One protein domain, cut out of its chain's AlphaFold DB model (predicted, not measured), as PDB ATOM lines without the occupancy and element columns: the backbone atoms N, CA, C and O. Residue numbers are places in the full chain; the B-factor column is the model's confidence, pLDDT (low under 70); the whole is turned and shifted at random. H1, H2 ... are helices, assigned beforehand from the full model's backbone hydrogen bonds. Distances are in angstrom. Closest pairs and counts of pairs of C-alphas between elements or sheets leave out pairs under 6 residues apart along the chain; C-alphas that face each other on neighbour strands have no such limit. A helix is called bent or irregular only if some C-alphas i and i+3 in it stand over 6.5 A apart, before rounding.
ATOM      1  N   LEU A   2      -3.267  25.351  75.369       96.06
ATOM      2  CA  LEU A   2      -2.008  24.621  75.145       96.06
ATOM      3  C   LEU A   2      -0.995  24.747  76.293       96.06
ATOM      4  O   LEU A   2      -0.441  23.733  76.693       96.06
ATOM      5  N   ASP A   3      -0.842  25.920  76.918       97.12
ATOM      6  CA  ASP A   3       0.040  26.064  78.091       97.12
ATOM      7  C   ASP A   3      -0.340  25.135  79.249       97.12
ATOM      8  O   ASP A   3       0.515  24.542  79.904       97.12
ATOM      9  N   THR A   4      -1.639  24.981  79.511       97.94
ATOM     10  CA  THR A   4      -2.130  24.075  80.554       97.94
ATOM     11  C   THR A   4      -1.913  22.621  80.156       97.94
ATOM     12  O   THR A   4      -1.432  21.846  80.979       97.94
ATOM     13  N   SER A   5      -2.193  22.260  78.901       97.56
ATOM     14  CA  SER A   5      -1.947  20.910  78.383       97.56
ATOM     15  C   SER A   5      -0.466  20.536  78.436       97.56
ATOM     16  O   SER A   5      -0.138  19.435  78.867       97.56
ATOM     17  N   TYR A   6       0.435  21.451  78.073       98.31
ATOM     18  CA  TYR A   6       1.872  21.216  78.155       98.31
ATOM     19  C   TYR A   6       2.348  21.079  79.599       98.31
ATOM     20  O   TYR A   6       3.115  20.170  79.884       98.31
ATOM     21  N   ARG A   7       1.876  21.919  80.530       98.38
ATOM     22  CA  ARG A   7       2.227  21.773  81.956       98.38
ATOM     23  C   ARG A   7       1.739  20.454  82.549       98.38
ATOM     24  O   ARG A   7       2.459  19.839  83.328       98.38
ATOM     25  N   TRP A   8       0.539  20.013  82.178       98.44
ATOM     26  CA  TRP A   8       0.036  18.705  82.591       98.44
ATOM     27  C   TRP A   8       0.892  17.576  82.006       98.44
ATOM     28  O   TRP A   8       1.328  16.689  82.737       98.44
ATOM     29  N   ALA A  27      -1.313   5.499  72.710       98.31
ATOM     30  CA  ALA A  27      -1.253   6.821  73.330       98.31
ATOM     31  C   ALA A  27      -0.198   7.713  72.652       98.31
ATOM     32  O   ALA A  27      -0.438   8.897  72.418       98.31
ATOM     33  N   ASP A  28       0.940   7.134  72.272       98.56
ATOM     34  CA  ASP A  28       2.036   7.835  71.604       98.56
ATOM     35  C   ASP A  28       1.701   8.124  70.133       98.56
ATOM     36  O   ASP A  28       1.977   9.218  69.638       98.56
ATOM     37  N   CYS A  29       1.020   7.185  69.458       97.62
ATOM     38  CA  CYS A  29       0.428   7.421  68.136       97.62
ATOM     39  C   CYS A  29      -0.542   8.607  68.151       97.62
ATOM     40  O   CYS A  29      -0.536   9.409  67.221       97.62
ATOM     41  N   GLY A  30      -1.359   8.722  69.203       97.62
ATOM     42  CA  GLY A  30      -2.245   9.865  69.394       97.62
ATOM     43  C   GLY A  30      -1.465  11.152  69.644       97.62
ATOM     44  O   GLY A  30      -1.734  12.162  69.008       97.62
ATOM     45  N   ALA A  31      -0.465  11.127  70.526       98.00
ATOM     46  CA  ALA A  31       0.278  12.322  70.924       98.00
ATOM     47  C   ALA A  31       1.152  12.923  69.806       98.00
ATOM     48  O   ALA A  31       1.259  14.147  69.722       98.00
ATOM     49  N   ALA A  32       1.778  12.096  68.963       98.12
ATOM     50  CA  ALA A  32       2.765  12.535  67.970       98.12
ATOM     51  C   ALA A  32       2.275  13.625  66.996       98.12
ATOM     52  O   ALA A  32       2.907  14.686  66.956       98.12
ATOM     53  N   PRO A  33       1.170  13.446  66.241       96.38
ATOM     54  CA  PRO A  33       0.698  14.479  65.322       96.38
ATOM     55  C   PRO A  33       0.243  15.746  66.060       96.38
ATOM     56  O   PRO A  33       0.501  16.852  65.586       96.38
ATOM     57  N   PHE A  34      -0.373  15.616  67.242       96.06
ATOM     58  CA  PHE A  34      -0.799  16.784  68.014       96.06
ATOM     59  C   PHE A  34       0.389  17.588  68.541       96.06
ATOM     60  O   PHE A  34       0.378  18.803  68.407       96.06
ATOM     61  N   LEU A  35       1.436  16.953  69.077       97.31
ATOM     62  CA  LEU A  35       2.640  17.660  69.541       97.31
ATOM     63  C   LEU A  35       3.475  18.245  68.396       97.31
ATOM     64  O   LEU A  35       4.169  19.244  68.593       97.31
ATOM     65  N   PHE A  36       3.419  17.646  67.206       95.69
ATOM     66  CA  PHE A  36       4.045  18.199  66.010       95.69
ATOM     67  C   PHE A  36       3.417  19.549  65.638       95.69
ATOM     68  O   PHE A  36       4.103  20.570  65.680       95.69
ATOM     69  N   TYR A  37       2.103  19.576  65.380       94.56
ATOM     70  CA  TYR A  37       1.400  20.801  64.988       94.56
ATOM     71  C   TYR A  37       1.233  21.803  66.137       94.56
ATOM     72  O   TYR A  37       1.257  23.014  65.908       94.56
ATOM     73  N   ALA A  38       1.088  21.335  67.380       95.19
ATOM     74  CA  ALA A  38       0.993  22.230  68.526       95.19
ATOM     75  C   ALA A  38       2.274  23.061  68.679       95.19
ATOM     76  O   ALA A  38       2.169  24.263  68.867       95.19
ATOM     77  N   ASP A  39       3.466  22.487  68.481       94.94
ATOM     78  CA  ASP A  39       4.720  23.256  68.546       94.94
ATOM     79  C   ASP A  39       4.900  24.240  67.373       94.94
ATOM     80  O   ASP A  39       5.577  25.258  67.513       94.94
ATOM     81  N   TRP A  40       4.287  23.974  66.215       93.75
ATOM     82  CA  TRP A  40       4.254  24.928  65.099       93.75
ATOM     83  C   TRP A  40       3.352  26.130  65.389       93.75
ATOM     84  O   TRP A  40       3.714  27.258  65.076       93.75
ATOM     85  N   THR A  41       2.181  25.885  65.985       93.25
ATOM     86  CA  THR A  41       1.190  26.929  66.313       93.25
ATOM     87  C   THR A  41       1.538  27.711  67.578       93.25
ATOM     88  O   THR A  41       1.302  28.914  67.651       93.25
ATOM     89  N   HIS A  42       2.075  27.025  68.583       94.50
ATOM     90  CA  HIS A  42       2.384  27.542  69.909       94.50
ATOM     91  C   HIS A  42       3.600  26.791  70.474       94.50
ATOM     92  O   HIS A  42       3.446  25.696  71.040       94.50
ATOM     93  N   PRO A  43       4.813  27.351  70.305       95.06
ATOM     94  CA  PRO A  43       6.054  26.680  70.668       95.06
ATOM     95  C   PRO A  43       6.068  26.180  72.112       95.06
ATOM     96  O   PRO A  43       5.697  26.900  73.039       95.06
ATOM     97  N   ILE A  44       6.551  24.954  72.314       97.31
ATOM     98  CA  ILE A  44       6.704  24.359  73.643       97.31
ATOM     99  C   ILE A  44       7.828  25.104  74.383       97.31
ATOM    100  O   ILE A  44       8.984  25.065  73.930       97.31
ATOM    101  N   PRO A  45       7.541  25.749  75.534       97.50
ATOM    102  CA  PRO A  45       8.543  26.487  76.294       97.50
ATOM    103  C   PRO A  45       9.759  25.627  76.653       97.50
ATOM    104  O   PRO A  45       9.632  24.445  76.974       97.50
ATOM    105  N   ALA A  46      10.950  26.231  76.652       96.94
ATOM    106  CA  ALA A  46      12.195  25.535  76.988       96.94
ATOM    107  C   ALA A  46      12.203  24.948  78.414       96.94
ATOM    108  O   ALA A  46      12.889  23.962  78.661       96.94
ATOM    109  N   SER A  47      11.413  25.519  79.330       98.00
ATOM    110  CA  SER A  47      11.246  25.033  80.703       98.00
ATOM    111  C   SER A  47      10.501  23.697  80.813       98.00
ATOM    112  O   SER A  47      10.550  23.076  81.870       98.00
ATOM    113  N   LEU A  48       9.826  23.239  79.752       98.56
ATOM    114  CA  LEU A  48       9.080  21.975  79.728       98.56
ATOM    115  C   LEU A  48       9.935  20.869  79.098       98.56
ATOM    116  O   LEU A  48       9.712  20.419  77.967       98.56
ATOM    117  N   ALA A  49      10.996  20.497  79.816       98.44
ATOM    118  CA  ALA A  49      12.041  19.610  79.319       98.44
ATOM    119  C   ALA A  49      11.537  18.186  79.045       98.44
ATOM    120  O   ALA A  49      11.948  17.578  78.047       98.44
ATOM    121  N   ASN A  50      10.631  17.656  79.872       98.62
ATOM    122  CA  ASN A  50      10.073  16.321  79.661       98.62
ATOM    123  C   ASN A  50       9.195  16.289  78.403       98.62
ATOM    124  O   ASN A  50       9.329  15.365  77.598       98.62
ATOM    125  N   VAL A  51       8.374  17.322  78.166       98.50
ATOM    126  CA  VAL A  51       7.572  17.431  76.933       98.50
ATOM    127  C   VAL A  51       8.468  17.517  75.699       98.50
ATOM    128  O   VAL A  51       8.233  16.803  74.723       98.50
ATOM    129  N   ARG A  52       9.525  18.339  75.729       98.25
ATOM    130  CA  ARG A  52      10.460  18.476  74.595       98.25
ATOM    131  C   ARG A  52      11.197  17.170  74.303       98.25
ATOM    132  O   ARG A  52      11.284  16.766  73.145       98.25
ATOM    133  N   THR A  53      11.666  16.479  75.342       98.38
ATOM    134  CA  THR A  53      12.347  15.179  75.218       98.38
ATOM    135  C   THR A  53      11.401  14.101  74.692       98.38
ATOM    136  O   THR A  53      11.770  13.280  73.854       98.38
ATOM    137  N   TYR A  54      10.150  14.102  75.152       98.62
ATOM    138  CA  TYR A  54       9.116  13.209  74.645       98.62
ATOM    139  C   TYR A  54       8.799  13.478  73.167       98.62
ATOM    140  O   TYR A  54       8.881  12.554  72.358       98.62
ATOM    141  N   ARG A  55       8.561  14.740  72.779       98.06
ATOM    142  CA  ARG A  55       8.348  15.136  71.375       98.06
ATOM    143  C   ARG A  55       9.510  14.713  70.482       98.06
ATOM    144  O   ARG A  55       9.276  14.120  69.434       98.06
ATOM    145  N   ALA A  56      10.751  14.971  70.898       97.75
ATOM    146  CA  ALA A  56      11.934  14.597  70.127       97.75
ATOM    147  C   ALA A  56      11.981  13.084  69.843       97.75
ATOM    148  O   ALA A  56      12.254  12.674  68.718       97.75
ATOM    149  N   ARG A  57      11.633  12.247  70.829       98.12
ATOM    150  CA  ARG A  57      11.556  10.789  70.643       98.12
ATOM    151  C   ARG A  57      10.446  10.360  69.693       98.12
ATOM    152  O   ARG A  57      10.663   9.454  68.894       98.12
ATOM    153  N   LEU A  58       9.277  11.000  69.764       98.31
ATOM    154  CA  LEU A  58       8.182  10.732  68.826       98.31
ATOM    155  C   LEU A  58       8.603  11.051  67.389       98.31
ATOM    156  O   LEU A  58       8.389  10.227  66.504       98.31
ATOM    157  N   LEU A  59       9.246  12.202  67.166       97.31
ATOM    158  CA  LEU A  59       9.691  12.627  65.833       97.31
ATOM    159  C   LEU A  59      10.888  11.835  65.304       97.31
ATOM    160  O   LEU A  59      11.044  11.732  64.096       97.31
ATOM    161  N   ALA A  60      11.685  11.214  66.175       97.56
ATOM    162  CA  ALA A  60      12.754  10.301  65.770       97.56
ATOM    163  C   ALA A  60      12.252   8.898  65.377       97.56
ATOM    164  O   ALA A  60      13.019   8.079  64.867       97.56
ATOM    165  N   ARG A  61      10.976   8.568  65.624       97.62
ATOM    166  CA  ARG A  61      10.435   7.242  65.312       97.62
ATOM    167  C   ARG A  61      10.307   7.059  63.790       97.62
ATOM    168  O   ARG A  61       9.665   7.898  63.164       97.62
ATOM    169  N   PRO A  62      10.767   5.940  63.187       97.88
ATOM    170  CA  PRO A  62      10.773   5.772  61.726       97.88
ATOM    171  C   PRO A  62       9.420   5.993  61.039       97.88
ATOM    172  O   PRO A  62       9.352   6.597  59.975       97.88
ATOM    173  N   SER A  63       8.325   5.548  61.663       96.75
ATOM    174  CA  SER A  63       6.976   5.768  61.134       96.75
ATOM    175  C   SER A  63       6.574   7.244  61.127       96.75
ATOM    176  O   SER A  63       5.856   7.667  60.226       96.75
ATOM    177  N   MET A  64       7.025   8.018  62.121       96.94
ATOM    178  CA  MET A  64       6.740   9.448  62.219       96.94
ATOM    179  C   MET A  64       7.632  10.254  61.275       96.94
ATOM    180  O   MET A  64       7.114  11.114  60.576       96.94
ATOM    181  N   VAL A  65       8.926   9.921  61.186       97.44
ATOM    182  CA  VAL A  65       9.852  10.508  60.199       97.44
ATOM    183  C   VAL A  65       9.270  10.380  58.795       97.44
ATOM    184  O   VAL A  65       9.085  11.384  58.116       97.44
ATOM    185  N   ARG A  66       8.866   9.161  58.403       97.75
ATOM    186  CA  ARG A  66       8.250   8.921  57.093       97.75
ATOM    187  C   ARG A  66       7.023   9.809  56.865       97.75
ATOM    188  O   ARG A  66       6.927  10.445  55.825       97.75
ATOM    189  N   ALA A  67       6.111   9.874  57.835       96.38
ATOM    190  CA  ALA A  67       4.900  10.684  57.714       96.38
ATOM    191  C   ALA A  67       5.200  12.192  57.600       96.38
ATOM    192  O   ALA A  67       4.560  12.887  56.815       96.38
ATOM    193  N   VAL A  68       6.175  12.703  58.361       94.44
ATOM    194  CA  VAL A  68       6.595  14.115  58.312       94.44
ATOM    195  C   VAL A  68       7.265  14.447  56.979       94.44
ATOM    196  O   VAL A  68       6.992  15.510  56.415       94.44
ATOM    197  N   ASP A  69       8.104  13.549  56.466       95.44
ATOM    198  CA  ASP A  69       8.803  13.730  55.194       95.44
ATOM    199  C   ASP A  69       7.841  13.682  54.004       95.44
ATOM    200  O   ASP A  69       7.857  14.585  53.166       95.44
ATOM    201  N   GLU A  70       6.935  12.703  53.971       96.31
ATOM    202  CA  GLU A  70       5.880  12.604  52.953       96.31
ATOM    203  C   GLU A  70       4.929  13.816  52.982       96.31
ATOM    204  O   GLU A  70       4.365  14.190  51.952       96.31
ATOM    205  N   ALA A  71       4.785  14.480  54.135       93.50
ATOM    206  CA  ALA A  71       3.975  15.685  54.283       93.50
ATOM    207  C   ALA A  71       4.674  16.984  53.829       93.50
ATOM    208  O   ALA A  71       3.993  18.000  53.656       93.50
ATOM    209  N   ARG A  72       6.004  16.998  53.613       92.25
ATOM    210  CA  ARG A  72       6.763  18.222  53.257       92.25
ATOM    211  C   ARG A  72       6.188  18.984  52.054       92.25
ATOM    212  O   ARG A  72       6.031  20.200  52.186       92.25
ATOM    213  N   PRO A  73       5.797  18.337  50.935       94.50
ATOM    214  CA  PRO A  73       5.215  19.040  49.790       94.50
ATOM    215  C   PRO A  73       3.940  19.817  50.131       94.50
ATOM    216  O   PRO A  73       3.655  20.828  49.497       94.50
ATOM    217  N   TYR A  74       3.196  19.394  51.155       93.50
ATOM    218  CA  TYR A  74       1.906  19.969  51.545       93.50
ATOM    219  C   TYR A  74       2.009  21.019  52.657       93.50
ATOM    220  O   TYR A  74       0.999  21.590  53.058       93.50
ATOM    221  N   ARG A  75       3.215  21.320  53.156       92.38
ATOM    222  CA  ARG A  75       3.432  22.296  54.242       92.38
ATOM    223  C   ARG A  75       2.880  23.691  53.942       92.38
ATOM    224  O   ARG A  75       2.450  24.384  54.859       92.38
TER     225      ARG A  75
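AT A GLANCE: This is residues 2 to 8 and 27 to 75 of the 86 residues of the protein "GST C-terminal domain-containing protein" of Dyella thiooxydans (UniProt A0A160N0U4). Two helices, H2 and H3, meet about perpendicular to each other and make the core, with H3 as a bar along the length of the domain; H1 and H4 also stand across this bar, H1 by its first residues and H4 by its last. H2 and H3 are the one pair of helices that touch, and residues 69 to 75, of which 72 to 75 belong to H5, stick out free of the rest. The printed part has 56 residues with five named helices, H1 to H5 in order, and no named strand; its class is all helix. The whole is compact, with a radius of gyration of the C-alphas of 11.5 A, yet elongated, spanning 31 by 20 by 18 A.

IN THESE COORDINATES: Begin at C-alpha 2, at (-2.008, 24.621, 75.145), where H1 starts; it covers residues 2 to 8 over 9.7 A. After the cut, find C-alpha 27 at (-1.253, 6.821, 73.330): from there H2 runs to residue 41, 21.4 A away. H2 is irregular, but only just: C-alphas 30 and 33 are 6.8 A apart. Next come H3, residues 49 to 59, 15.4 A long, and H4, residues 62 to 70, 12.1 A long. H5, residues 72 to 75, measures 5.4 A and ends at C-alpha 75, at (3.432, 22.296, 54.242).

HOW THE PARTS SIT: Look first at the C-alphas of Ala 32 and Leu 58, the closest of H2 and H3, 5.8 A apart: these helices touch, about perpendicular at 74 degrees. H1 is close to H3 but not clearly touching, with the C-alphas of Tyr 6 and Val 51 closest at 7.0 A. H1 is also close to H2 but not clearly touching, with Leu 2 and Ala 38 closest, their C-alphas 7.7 A apart; the two run opposite ways at a steep tilt of 41 degrees. H4 is close to H3 but not clearly touching, with the C-alphas of Leu 59 and Val 65 closest at 6.0 A. H4 and H5 meet only through their link, and H5 is apart from H1, H2 and H3. In H1, H3 and H4 every O i to N i+4 pair is within hydrogen-bond range, in H2 9 of 11 are, and H5 is too short for such a pair.

THE WHOLE: The C-alphas farthest apart, those of Trp 8 and Pro 73, are 33.2 A from each other. Residues 9 to 26 are not printed, and C-alphas 8 and 27 stand 15.1 A apart across this cut. Of the links that are printed whole, H2 to H3 is short, with 7 residues, and H3 to H4 and H4 to H5 are tight. The mean pLDDT of the printed part is 96.8, and no printed residue is under 70.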